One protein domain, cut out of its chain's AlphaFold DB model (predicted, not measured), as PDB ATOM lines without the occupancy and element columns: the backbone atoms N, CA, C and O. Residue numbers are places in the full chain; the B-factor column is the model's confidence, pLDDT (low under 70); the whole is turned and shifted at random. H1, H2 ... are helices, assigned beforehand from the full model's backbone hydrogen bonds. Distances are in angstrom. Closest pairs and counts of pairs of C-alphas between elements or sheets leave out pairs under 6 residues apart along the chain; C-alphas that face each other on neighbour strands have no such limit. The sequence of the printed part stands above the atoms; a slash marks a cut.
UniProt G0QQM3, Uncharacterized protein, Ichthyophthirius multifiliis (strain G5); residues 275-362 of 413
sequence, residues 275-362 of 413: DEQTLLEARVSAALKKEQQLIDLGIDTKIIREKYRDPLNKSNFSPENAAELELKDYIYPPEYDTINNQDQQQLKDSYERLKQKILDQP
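AT A GLANCE: This is residues 275 to 362 of the 413 residues of an uncharacterized protein of Ichthyophthirius multifiliis (strain G5) (UniProt G0QQM3). Two long helices, H1 and H4, cross as an X at one end of an elongated, open model. From the far end of H1 the chain folds back through the short helix H2 into a loose arm of loops with the small helix H3, then returns by a long link to H4. The printed part has 88 residues and four named helices in the order H1, H2, H3, H4, no named strand, and is of the class all helix. It is loose, with a radius of gyration of the C-alphas of 16.2 A and spans of 52 by 31 by 30 A.

IN THESE COORDINATES: H1, residues 275 to 296, begins with C-alpha 275 at (1.775, -49.726, -6.684) and is 31.7 A long. H2 is residues 301 to 308, 10.4 A, and H3 is residues 322 to 327, 8.7 A. H4, residues 341 to 359, is 26.7 A long and ends with C-alpha 359 at (10.947, -35.840, -11.402).

HOW THE PARTS SIT: H1, with residues 278 to 286 alone, touches residues 346 to 354 of H4, about perpendicular at 77 degrees; the closest C-alphas, of Ala 282 and Tyr 351, are 4.2 A apart. H1 and H2 only just touch, with 3 pairs of C-alphas within 8 A, and only at the corner by their tight link; the closest C-alphas are those of Ile 295 and Thr 301, 6.8 A. H2 and H3 are close but not clearly touching; their closest C-alphas, of Tyr 308 and Leu 327, are 5.4 A apart. H3 is apart from H1 and H4, and H2 is apart from H4. In H1, H2, H3 and H4 every O i to N i+4 pair is within hydrogen-bond range.

THE WHOLE: The C-alphas farthest apart, of Pro 319 and Asp 360, are 52.8 A apart. The links H2 to H3 and H3 to H4 are long, 13 residues each. Residues 318 to 323, of which 322 and 323 belong to H3, stand free. The printed part has no cut, and no printed residue is under 70 in pLDDT.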
ATOM      1  N   ASP A 275       1.087 -51.019  -6.611       88.56
ATOM      2  CA  ASP A 275       1.775 -49.726  -6.684       88.56
ATOM      3  C   ASP A 275       2.115 -49.162  -5.295       88.56
ATOM      4  O   ASP A 275       3.225 -48.682  -5.070       88.56
ATOM      5  N   GLU A 276       1.219 -49.303  -4.319       89.38
ATOM      6  CA  GLU A 276       1.487 -48.921  -2.927       89.38
ATOM      7  C   GLU A 276       2.596 -49.787  -2.301       89.38
ATOM      8  O   GLU A 276       3.433 -49.280  -1.550       89.38
ATOM      9  N   GLN A 277       2.666 -51.075  -2.663       89.44
ATOM     10  CA  GLN A 277       3.770 -51.959  -2.277       89.44
ATOM     11  C   GLN A 277       5.100 -51.480  -2.866       89.44
ATOM     12  O   GLN A 277       6.085 -51.394  -2.134       89.44
ATOM     13  N   THR A 278       5.134 -51.075  -4.143       91.62
ATOM     14  CA  THR A 278       6.364 -50.504  -4.728       91.62
ATOM     15  C   THR A 278       6.804 -49.223  -4.017       91.62
ATOM     16  O   THR A 278       8.000 -48.975  -3.865       91.62
ATOM     17  N   LEU A 279       5.860 -48.421  -3.514       91.75
ATOM     18  CA  LEU A 279       6.170 -47.235  -2.718       91.75
ATOM     19  C   LEU A 279       6.762 -47.612  -1.348       91.75
ATOM     20  O   LEU A 279       7.735 -46.997  -0.913       91.75
ATOM     21  N   LEU A 280       6.249 -48.658  -0.693       89.12
ATOM     22  CA  LEU A 280       6.844 -49.215   0.528       89.12
ATOM     23  C   LEU A 280       8.270 -49.739   0.300       89.12
ATOM     24  O   LEU A 280       9.174 -49.433   1.078       89.12
ATOM     25  N   GLU A 281       8.499 -50.473  -0.784       91.00
ATOM     26  CA  GLU A 281       9.825 -50.954  -1.185       91.00
ATOM     27  C   GLU A 281      10.804 -49.800  -1.441       91.00
ATOM     28  O   GLU A 281      11.943 -49.815  -0.968       91.00
ATOM     29  N   ALA A 282      10.353 -48.748  -2.127       92.75
ATOM     30  CA  ALA A 282      11.163 -47.560  -2.369       92.75
ATOM     31  C   ALA A 282      11.580 -46.860  -1.060       92.75
ATOM     32  O   ALA A 282      12.721 -46.407  -0.944       92.75
ATOM     33  N   ARG A 283      10.705 -46.818  -0.044       92.94
ATOM     34  CA  ARG A 283      11.036 -46.286   1.295       92.94
ATOM     35  C   ARG A 283      12.105 -47.098   1.997       92.94
ATOM     36  O   ARG A 283      13.031 -46.529   2.575       92.94
ATOM     37  N   VAL A 284      11.976 -48.421   1.936       91.12
ATOM     38  CA  VAL A 284      12.972 -49.349   2.478       91.12
ATOM     39  C   VAL A 284      14.320 -49.085   1.809       91.12
ATOM     40  O   VAL A 284      15.302 -48.834   2.500       91.12
ATOM     41  N   SER A 285      14.350 -49.017   0.476       92.50
ATOM     42  CA  SER A 285      15.549 -48.691  -0.307       92.50
ATOM     43  C   SER A 285      16.178 -47.347   0.096       92.50
ATOM     44  O   SER A 285      17.389 -47.254   0.300       92.50
ATOM     45  N   ALA A 286      15.362 -46.305   0.289       92.88
ATOM     46  CA  ALA A 286      15.830 -44.989   0.724       92.88
ATOM     47  C   ALA A 286      16.474 -45.023   2.123       92.88
ATOM     48  O   ALA A 286      17.524 -44.413   2.339       92.88
ATOM     49  N   ALA A 287      15.876 -45.759   3.064       92.50
ATOM     50  CA  ALA A 287      16.425 -45.937   4.404       92.50
ATOM     51  C   ALA A 287      17.768 -46.693   4.385       92.50
ATOM     52  O   ALA A 287      18.690 -46.293   5.094       92.50
ATOM     53  N   LEU A 288      17.914 -47.709   3.525       92.06
ATOM     54  CA  LEU A 288      19.175 -48.447   3.351       92.06
ATOM     55  C   LEU A 288      20.290 -47.577   2.767       92.06
ATOM     56  O   LEU A 288      21.418 -47.618   3.254       92.06
ATOM     57  N   LYS A 289      19.982 -46.736   1.773       94.56
ATOM     58  CA  LYS A 289      20.956 -45.777   1.221       94.56
ATOM     59  C   LYS A 289      21.454 -44.801   2.286       94.56
ATOM     60  O   LYS A 289      22.642 -44.502   2.338       94.56
ATOM     61  N   LYS A 290      20.558 -44.315   3.151       95.19
ATOM     62  CA  LYS A 290      20.945 -43.447   4.271       95.19
ATOM     63  C   LYS A 290      21.841 -44.179   5.268       95.19
ATOM     64  O   LYS A 290      22.765 -43.583   5.804       95.19
ATOM     65  N   GLU A 291      21.582 -45.454   5.523       93.19
ATOM     66  CA  GLU A 291      22.432 -46.257   6.397       93.19
ATOM     67  C   GLU A 291      23.846 -46.422   5.832       93.19
ATOM     68  O   GLU A 291      24.807 -46.186   6.556       93.19
ATOM     69  N   GLN A 292      23.975 -46.717   4.535       94.19
ATOM     70  CA  GLN A 292      25.272 -46.762   3.849       94.19
ATOM     71  C   GLN A 292      26.027 -45.435   3.984       94.19
ATOM     72  O   GLN A 292      27.187 -45.432   4.374       94.19
ATOM     73  N   GLN A 293      25.344 -44.301   3.792       96.31
ATOM     74  CA  GLN A 293      25.949 -42.978   3.999       96.31
ATOM     75  C   GLN A 293      26.477 -42.779   5.426       96.31
ATOM     76  O   GLN A 293      27.497 -42.126   5.617       96.31
ATOM     77  N   LEU A 294      25.793 -43.307   6.445       96.38
ATOM     78  CA  LEU A 294      26.252 -43.209   7.834       96.38
ATOM     79  C   LEU A 294      27.457 -44.124   8.095       96.38
ATOM     80  O   LEU A 294      28.376 -43.719   8.807       96.38
ATOM     81  N   ILE A 295      27.475 -45.314   7.492       95.38
ATOM     82  CA  ILE A 295      28.618 -46.234   7.541       95.38
ATOM     83  C   ILE A 295      29.847 -45.589   6.889       95.38
ATOM     84  O   ILE A 295      30.925 -45.617   7.478       95.38
ATOM     85  N   ASP A 296      29.679 -44.938   5.735       96.56
ATOM     86  CA  ASP A 296      30.754 -44.217   5.038       96.56
ATOM     87  C   ASP A 296      31.329 -43.069   5.889       96.56
ATOM     88  O   ASP A 296      32.512 -42.741   5.796       96.56
ATOM     89  N   LEU A 297      30.507 -42.483   6.766       97.81
ATOM     90  CA  LEU A 297      30.918 -41.480   7.755       97.81
ATOM     91  C   LEU A 297      31.538 -42.088   9.031       97.81
ATOM     92  O   LEU A 297      31.898 -41.345   9.945       97.81
ATOM     93  N   GLY A 298      31.677 -43.415   9.109       96.75
ATOM     94  CA  GLY A 298      32.290 -44.136  10.227       96.75
ATOM     95  C   GLY A 298      31.352 -44.436  11.400       96.75
ATOM     96  O   GLY A 298      31.829 -44.723  12.499       96.75
ATOM     97  N   ILE A 299      30.030 -44.355  11.211       97.12
ATOM     98  CA  ILE A 299      29.047 -44.679  12.255       97.12
ATOM     99  C   ILE A 299      28.770 -46.185  12.250       97.12
ATOM    100  O   ILE A 299      28.387 -46.753  11.230       97.12
ATOM    101  N   ASP A 300      28.890 -46.824  13.416       96.06
ATOM    102  CA  ASP A 300      28.544 -48.238  13.584       96.06
ATOM    103  C   ASP A 300      27.023 -48.420  13.715       96.06
ATOM    104  O   ASP A 300      26.424 -48.256  14.783       96.06
ATOM    105  N   THR A 301      26.375 -48.742  12.596       93.94
ATOM    106  CA  THR A 301      24.919 -48.916  12.537       93.94
ATOM    107  C   THR A 301      24.455 -50.224  13.181       93.94
ATOM    108  O   THR A 301      23.303 -50.298  13.619       93.94
ATOM    109  N   LYS A 302      25.338 -51.224  13.331       94.56
ATOM    110  CA  LYS A 302      25.010 -52.510  13.970       94.56
ATOM    111  C   LYS A 302      24.769 -52.327  15.459       94.56
ATOM    112  O   LYS A 302      23.732 -52.758  15.956       94.56
ATOM    113  N   ILE A 303      25.642 -51.577  16.138       95.00
ATOM    114  CA  ILE A 303      25.474 -51.241  17.563       95.00
ATOM    115  C   ILE A 303      24.149 -50.497  17.800       95.00
ATOM    116  O   ILE A 303      23.429 -50.773  18.764       95.00
ATOM    117  N   ILE A 304      23.790 -49.561  16.912       94.50
ATOM    118  CA  ILE A 304      22.528 -48.809  17.010       94.50
ATOM    119  C   ILE A 304      21.328 -49.749  16.830       94.50
ATOM    120  O   ILE A 304      20.389 -49.702  17.627       94.50
ATOM    121  N   ARG A 305      21.358 -50.626  15.818       92.56
ATOM    122  CA  ARG A 305      20.296 -51.609  15.568       92.56
ATOM    123  C   ARG A 305      20.130 -52.567  16.746       92.56
ATOM    124  O   ARG A 305      19.010 -52.759  17.196       92.56
ATOM    125  N   GLU A 306      21.203 -53.131  17.285       93.19
ATOM    126  CA  GLU A 306      21.121 -54.053  18.429       93.19
ATOM    127  C   GLU A 306      20.476 -53.404  19.658       93.19
ATOM    128  O   GLU A 306      19.679 -54.037  20.355       93.19
ATOM    129  N   LYS A 307      20.781 -52.123  19.892       95.19
ATOM    130  CA  LYS A 307      20.281 -51.376  21.044       95.19
ATOM    131  C   LYS A 307      18.834 -50.899  20.890       95.19
ATOM    132  O   LYS A 307      18.100 -50.926  21.872       95.19
ATOM    133  N   TYR A 308      18.437 -50.452  19.697       94.88
ATOM    134  CA  TYR A 308      17.187 -49.704  19.501       94.88
ATOM    135  C   TYR A 308      16.179 -50.362  18.547       94.88
ATOM    136  O   TYR A 308      15.058 -49.868  18.417       94.88
ATOM    137  N   ARG A 309      16.540 -51.454  17.857       89.94
ATOM    138  CA  ARG A 309      15.632 -52.123  16.916       89.94
ATOM    139  C   ARG A 309      14.538 -52.886  17.652       89.94
ATOM    140  O   ARG A 309      14.822 -53.817  18.403       89.94
ATOM    141  N   ASP A 310      13.298 -52.545  17.333       88.31
ATOM    142  CA  ASP A 310      12.105 -53.222  17.820       88.31
ATOM    143  C   ASP A 310      11.947 -54.613  17.161       88.31
ATOM    144  O   ASP A 310      11.849 -54.707  15.927       88.31
ATOM    145  N   PRO A 311      11.947 -55.720  17.931       84.25
ATOM    146  CA  PRO A 311      11.598 -57.028  17.401       84.25
ATOM    147  C   PRO A 311      10.091 -57.123  17.111       84.25
ATOM    148  O   PRO A 311       9.252 -56.948  17.990       84.25
ATOM    149  N   LEU A 312       9.736 -57.541  15.890       78.62
ATOM    150  CA  LEU A 312       8.342 -57.763  15.457       78.62
ATOM    151  C   LEU A 312       7.517 -58.634  16.424       78.62
ATOM    152  O   LEU A 312       6.313 -58.427  16.572       78.62
ATOM    153  N   ASN A 313       8.165 -59.594  17.085       85.38
ATOM    154  CA  ASN A 313       7.558 -60.445  18.101       85.38
ATOM    155  C   ASN A 313       8.105 -60.063  19.479       85.38
ATOM    156  O   ASN A 313       9.148 -60.569  19.900       85.38
ATOM    157  N   LYS A 314       7.393 -59.180  20.187       85.12
ATOM    158  CA  LYS A 314       7.716 -58.836  21.577       85.12
ATOM    159  C   LYS A 314       7.380 -60.008  22.497       85.12
ATOM    160  O   LYS A 314       6.292 -60.582  22.415       85.12
ATOM    161  N   SER A 315       8.314 -60.360  23.377       88.31
ATOM    162  CA  SER A 315       8.030 -61.242  24.506       88.31
ATOM    163  C   SER A 315       7.098 -60.536  25.498       88.31
ATOM    164  O   SER A 315       6.898 -59.321  25.440       88.31
ATOM    165  N   ASN A 316       6.490 -61.301  26.405       91.56
ATOM    166  CA  ASN A 316       5.671 -60.709  27.458       91.56
ATOM    167  C   ASN A 316       6.516 -59.734  28.290       91.56
ATOM    168  O   ASN A 316       7.650 -60.043  28.661       91.56
ATOM    169  N   PHE A 317       5.941 -58.575  28.594       93.31
ATOM    170  CA  PHE A 317       6.584 -57.555  29.412       93.31
ATOM    171  C   PHE A 317       6.826 -58.079  30.838       93.31
ATOM    172  O   PHE A 317       5.900 -58.562  31.493       93.31
ATOM    173  N   SER A 318       8.067 -57.982  31.312       94.19
ATOM    174  CA  SER A 318       8.512 -58.331  32.662       94.19
ATOM    175  C   SER A 318       9.468 -57.251  33.195       94.19
ATOM    176  O   SER A 318      10.081 -56.527  32.413       94.19
ATOM    177  N   PRO A 319       9.650 -57.119  34.521       94.44
ATOM    178  CA  PRO A 319      10.587 -56.135  35.075       94.44
ATOM    179  C   PRO A 319      12.027 -56.300  34.567       94.44
ATOM    180  O   PRO A 319      12.757 -55.321  34.466       94.44
ATOM    181  N   GLU A 320      12.423 -57.531  34.235       94.12
ATOM    182  CA  GLU A 320      13.766 -57.869  33.752       94.12
ATOM    183  C   GLU A 320      14.013 -57.387  32.316       94.12
ATOM    184  O   GLU A 320      15.135 -57.015  31.990       94.12
ATOM    185  N   ASN A 321      12.975 -57.358  31.469       91.81
ATOM    186  CA  ASN A 321      13.084 -56.934  30.069       91.81
ATOM    187  C   ASN A 321      12.497 -55.538  29.792       91.81
ATOM    188  O   ASN A 321      12.647 -55.039  28.682       91.81
ATOM    189  N   ALA A 322      11.866 -54.891  30.779       91.06
ATOM    190  CA  ALA A 322      11.179 -53.608  30.616       91.06
ATOM    191  C   ALA A 322      12.090 -52.511  30.048       91.06
ATOM    192  O   ALA A 322      11.770 -51.913  29.025       91.06
ATOM    193  N   ALA A 323      13.255 -52.298  30.669       91.62
ATOM    194  CA  ALA A 323      14.206 -51.278  30.230       91.62
ATOM    195  C   ALA A 323      14.775 -51.566  28.830       91.62
ATOM    196  O   ALA A 323      15.056 -50.644  28.072       91.62
ATOM    197  N   GLU A 324      14.939 -52.843  28.473       89.81
ATOM    198  CA  GLU A 324      15.403 -53.234  27.141       89.81
ATOM    199  C   GLU A 324      14.312 -53.022  26.080       89.81
ATOM    200  O   GLU A 324      14.594 -52.506  25.000       89.81
ATOM    201  N   LEU A 325      13.062 -53.379  26.391       88.31
ATOM    202  CA  LEU A 325      11.921 -53.200  25.493       88.31
ATOM    203  C   LEU A 325      11.597 -51.722  25.251       88.31
ATOM    204  O   LEU A 325      11.255 -51.385  24.127       88.31
ATOM    205  N   GLU A 326      11.737 -50.860  26.263       89.25
ATOM    206  CA  GLU A 326      11.563 -49.403  26.128       89.25
ATOM    207  C   GLU A 326      12.682 -48.738  25.312       89.25
ATOM    208  O   GLU A 326      12.480 -47.688  24.714       89.25
ATOM    209  N   LEU A 327      13.881 -49.327  25.263       91.69
ATOM    210  CA  LEU A 327      14.935 -48.843  24.367       91.69
ATOM    211  C   LEU A 327      14.659 -49.251  22.911       91.69
ATOM    212  O   LEU A 327      15.011 -48.523  21.983       91.69
ATOM    213  N   LYS A 328      14.020 -50.403  22.696       91.25
ATOM    214  CA  LYS A 328      13.763 -50.992  21.376       91.25
ATOM    215  C   LYS A 328      12.441 -50.516  20.766       91.25
ATOM    216  O   LYS A 328      11.544 -51.313  20.506       91.25
ATOM    217  N   ASP A 329      12.363 -49.218  20.488       89.50
ATOM    218  CA  ASP A 329      11.160 -48.558  19.955       89.50
ATOM    219  C   ASP A 329      11.182 -48.322  18.430       89.50
ATOM    220  O   ASP A 329      10.189 -47.875  17.850       89.50
ATOM    221  N   TYR A 330      12.301 -48.598  17.748       88.88
ATOM    222  CA  TYR A 330      12.484 -48.232  16.340       88.88
ATOM    223  C   TYR A 330      12.414 -49.438  15.404       88.88
ATOM    224  O   TYR A 330      13.176 -50.397  15.522       88.88
ATOM    225  N   ILE A 331      11.554 -49.365  14.390       87.81
ATOM    226  CA  ILE A 331      11.479 -50.377  13.331       87.81
ATOM    227  C   ILE A 331      12.434 -49.978  12.200       87.81
ATOM    228  O   ILE A 331      12.242 -48.953  11.548       87.81
ATOM    229  N   TYR A 332      13.446 -50.810  11.951       87.94
ATOM    230  CA  TYR A 332      14.415 -50.634  10.864       87.94
ATOM    231  C   TYR A 332      14.200 -51.661   9.740       87.94
ATOM    232  O   TYR A 332      13.793 -52.795  10.023       87.94
ATOM    233  N   PRO A 333      14.524 -51.311   8.479       88.88
ATOM    234  CA  PRO A 333      14.573 -52.280   7.384       88.88
ATOM    235  C   PRO A 333      15.656 -53.358   7.622       88.88
ATOM    236  O   PRO A 333      16.532 -53.176   8.474       88.88
ATOM    237  N   PRO A 334      15.633 -54.495   6.898       87.25
ATOM    238  CA  PRO A 334      16.720 -55.485   6.947       87.25
ATOM    239  C   PRO A 334      18.082 -54.870   6.575       87.25
ATOM    240  O   PRO A 334      18.127 -53.779   6.028       87.25
ATOM    241  N   GLU A 335      19.204 -55.506   6.910       84.88
ATOM    242  CA  GLU A 335      20.528 -54.985   6.524       84.88
ATOM    243  C   GLU A 335      20.769 -55.215   5.031       84.88
ATOM    244  O   GLU A 335      20.448 -56.290   4.527       84.88
ATOM    245  N   TYR A 336      21.366 -54.246   4.332       76.81
ATOM    246  CA  TYR A 336      21.585 -54.337   2.883       76.81
ATOM    247  C   TYR A 336      22.320 -55.629   2.482       76.81
ATOM    248  O   TYR A 336      21.861 -56.351   1.597       76.81
ATOM    249  N   ASP A 337      23.383 -55.980   3.210       80.75
ATOM    250  CA  ASP A 337      24.233 -57.149   2.938       80.75
ATOM    251  C   ASP A 337      23.541 -58.496   3.201       80.75
ATOM    252  O   ASP A 337      24.005 -59.537   2.744       80.75
ATOM    253  N   THR A 338      22.426 -58.489   3.938       86.44
ATOM    254  CA  THR A 338      21.664 -59.705   4.278       86.44
ATOM    255  C   THR A 338      20.562 -60.032   3.273       86.44
ATOM    256  O   THR A 338      19.953 -61.098   3.350       86.44
ATOM    257  N   ILE A 339      20.277 -59.114   2.348       84.75
ATOM    258  CA  ILE A 339      19.197 -59.232   1.367       84.75
ATOM    259  C   ILE A 339      19.727 -59.938   0.112       84.75
ATOM    260  O   ILE A 339      20.822 -59.642  -0.360       84.75
ATOM    261  N   ASN A 340      18.937 -60.845  -0.466       91.75
ATOM    262  CA  ASN A 340      19.297 -61.527  -1.709       91.75
ATOM    263  C   ASN A 340      19.403 -60.543  -2.887       91.75
ATOM    264  O   ASN A 340      18.644 -59.580  -2.975       91.75
ATOM    265  N   ASN A 341      20.263 -60.838  -3.869       91.88
ATOM    266  CA  ASN A 341      20.470 -59.972  -5.043       91.88
ATOM    267  C   ASN A 341      19.173 -59.639  -5.809       91.88
ATOM    268  O   ASN A 341      19.040 -58.540  -6.341       91.88
ATOM    269  N   GLN A 342      18.213 -60.572  -5.874       91.88
ATOM    270  CA  GLN A 342      16.916 -60.337  -6.525       91.88
ATOM    271  C   GLN A 342      16.091 -59.279  -5.786       91.88
ATOM    272  O   GLN A 342      15.581 -58.354  -6.413       91.88
ATOM    273  N   ASP A 343      16.011 -59.381  -4.462       86.12
ATOM    274  CA  ASP A 343      15.254 -58.453  -3.621       86.12
ATOM    275  C   ASP A 343      15.941 -57.077  -3.579       86.12
ATOM    276  O   ASP A 343      15.279 -56.045  -3.659       86.12
ATOM    277  N   GLN A 344      17.280 -57.038  -3.553       88.06
ATOM    278  CA  GLN A 344      18.039 -55.788  -3.700       88.06
ATOM    279  C   GLN A 344      17.725 -55.091  -5.031       88.06
ATOM    280  O   GLN A 344      17.525 -53.874  -5.061       88.06
ATOM    281  N   GLN A 345      17.657 -55.853  -6.128       92.19
ATOM    282  CA  GLN A 345      17.319 -55.308  -7.439       92.19
ATOM    283  C   GLN A 345      15.882 -54.777  -7.467       92.19
ATOM    284  O   GLN A 345      15.667 -53.675  -7.960       92.19
ATOM    285  N   GLN A 346      14.919 -55.489  -6.873       90.88
ATOM    286  CA  GLN A 346      13.535 -55.013  -6.755       90.88
ATOM    287  C   GLN A 346      13.447 -53.697  -5.972       90.88
ATOM    288  O   GLN A 346      12.863 -52.733  -6.460       90.88
ATOM    289  N   LEU A 347      14.096 -53.606  -4.805       89.88
ATOM    290  CA  LEU A 347      14.148 -52.376  -4.003       89.88
ATOM    291  C   LEU A 347      14.774 -51.206  -4.777       89.88
ATOM    292  O   LEU A 347      14.350 -50.053  -4.640       89.88
ATOM    293  N   LYS A 348      15.798 -51.483  -5.589       94.19
ATOM    294  CA  LYS A 348      16.447 -50.485  -6.442       94.19
ATOM    295  C   LYS A 348      15.529 -50.038  -7.579       94.19
ATOM    296  O   LYS A 348      15.376 -48.837  -7.783       94.19
ATOM    297  N   ASP A 349      14.888 -50.978  -8.265       95.38
ATOM    298  CA  ASP A 349      13.966 -50.702  -9.368       95.38
ATOM    299  C   ASP A 349      12.747 -49.907  -8.884       95.38
ATOM    300  O   ASP A 349      12.363 -48.918  -9.509       95.38
ATOM    301  N   SER A 350      12.170 -50.281  -7.738       93.75
ATOM    302  CA  SER A 350      11.056 -49.566  -7.105       93.75
ATOM    303  C   SER A 350      11.451 -48.139  -6.705       93.75
ATOM    304  O   SER A 350      10.698 -47.196  -6.961       93.75
ATOM    305  N   TYR A 351      12.664 -47.940  -6.171       95.69
ATOM    306  CA  TYR A 351      13.188 -46.605  -5.870       95.69
ATOM    307  C   TYR A 351      13.376 -45.745  -7.126       95.69
ATOM    308  O   TYR A 351      12.958 -44.588  -7.139       95.69
ATOM    309  N   GLU A 352      13.981 -46.283  -8.187       96.62
ATOM    310  CA  GLU A 352      14.190 -45.524  -9.427       96.62
ATOM    311  C   GLU A 352      12.861 -45.196 -10.120       96.62
ATOM    312  O   GLU A 352      12.693 -44.079 -10.603       96.62
ATOM    313  N   ARG A 353      11.871 -46.101 -10.096       95.06
ATOM    314  CA  ARG A 353      10.514 -45.807 -10.592       95.06
ATOM    315  C   ARG A 353       9.871 -44.646  -9.841       95.06
ATOM    316  O   ARG A 353       9.333 -43.742 -10.475       95.06
ATOM    317  N   LEU A 354       9.932 -44.655  -8.508       94.62
ATOM    318  CA  LEU A 354       9.385 -43.566  -7.698       94.62
ATOM    319  C   LEU A 354      10.125 -42.249  -7.964       94.62
ATOM    320  O   LEU A 354       9.497 -41.202  -8.080       94.62
ATOM    321  N   LYS A 355      11.452 -42.303  -8.106       95.44
ATOM    322  CA  LYS A 355      12.273 -41.137  -8.434       95.44
ATOM    323  C   LYS A 355      11.868 -40.516  -9.770       95.44
ATOM    324  O   LYS A 355      11.731 -39.300  -9.820       95.44
ATOM    325  N   GLN A 356      11.647 -41.320 -10.813       94.25
ATOM    326  CA  GLN A 356      11.154 -40.812 -12.101       94.25
ATOM    327  C   GLN A 356       9.784 -40.149 -11.945       94.25
ATOM    328  O   GLN A 356       9.636 -38.989 -12.306       94.25
ATOM    329  N   LYS A 357       8.838 -40.811 -11.262       94.00
ATOM    330  CA  LYS A 357       7.517 -40.223 -10.980       94.00
ATOM    331  C   LYS A 357       7.614 -38.862 -10.283       94.00
ATOM    332  O   LYS A 357       6.833 -37.978 -10.597       94.00
ATOM    333  N   ILE A 358       8.549 -38.694  -9.342       94.31
ATOM    334  CA  ILE A 358       8.772 -37.422  -8.634       94.31
ATOM    335  C   ILE A 358       9.413 -36.370  -9.546       94.31
ATOM    336  O   ILE A 358       9.056 -35.202  -9.435       94.31
ATOM    337  N   LEU A 359      10.341 -36.757 -10.428       93.75
ATOM    338  CA  LEU A 359      10.947 -35.840 -11.402       93.75
ATOM    339  C   LEU A 359       9.912 -35.289 -12.392       93.75
ATOM    340  O   LEU A 359      10.046 -34.145 -12.818       93.75
ATOM    341  N   ASP A 360       8.875 -36.070 -12.688       92.88
ATOM    342  CA  ASP A 360       7.747 -35.652 -13.522       92.88
ATOM    343  C   ASP A 360       6.743 -34.750 -12.769       92.88
ATOM    344  O   ASP A 360       5.870 -34.141 -13.389       92.88
ATOM    345  N   GLN A 361       6.836 -34.642 -11.435       93.44
ATOM    346  CA  GLN A 361       5.960 -33.774 -10.639       93.44
ATOM    347  C   GLN A 361       6.523 -32.352 -10.489       93.44
ATOM    348  O   GLN A 361       7.733 -32.157 -10.356       93.44
ATOM    349  N   PRO A 362       5.649 -31.333 -10.407       93.81
ATOM    350  CA  PRO A 362       6.083 -29.973 -10.140       93.81
ATOM    351  C   PRO A 362       6.546 -29.811  -8.679       93.81
ATOM    352  O   PRO A 362       6.028 -30.427  -7.743       93.81
TER     353      PRO A 362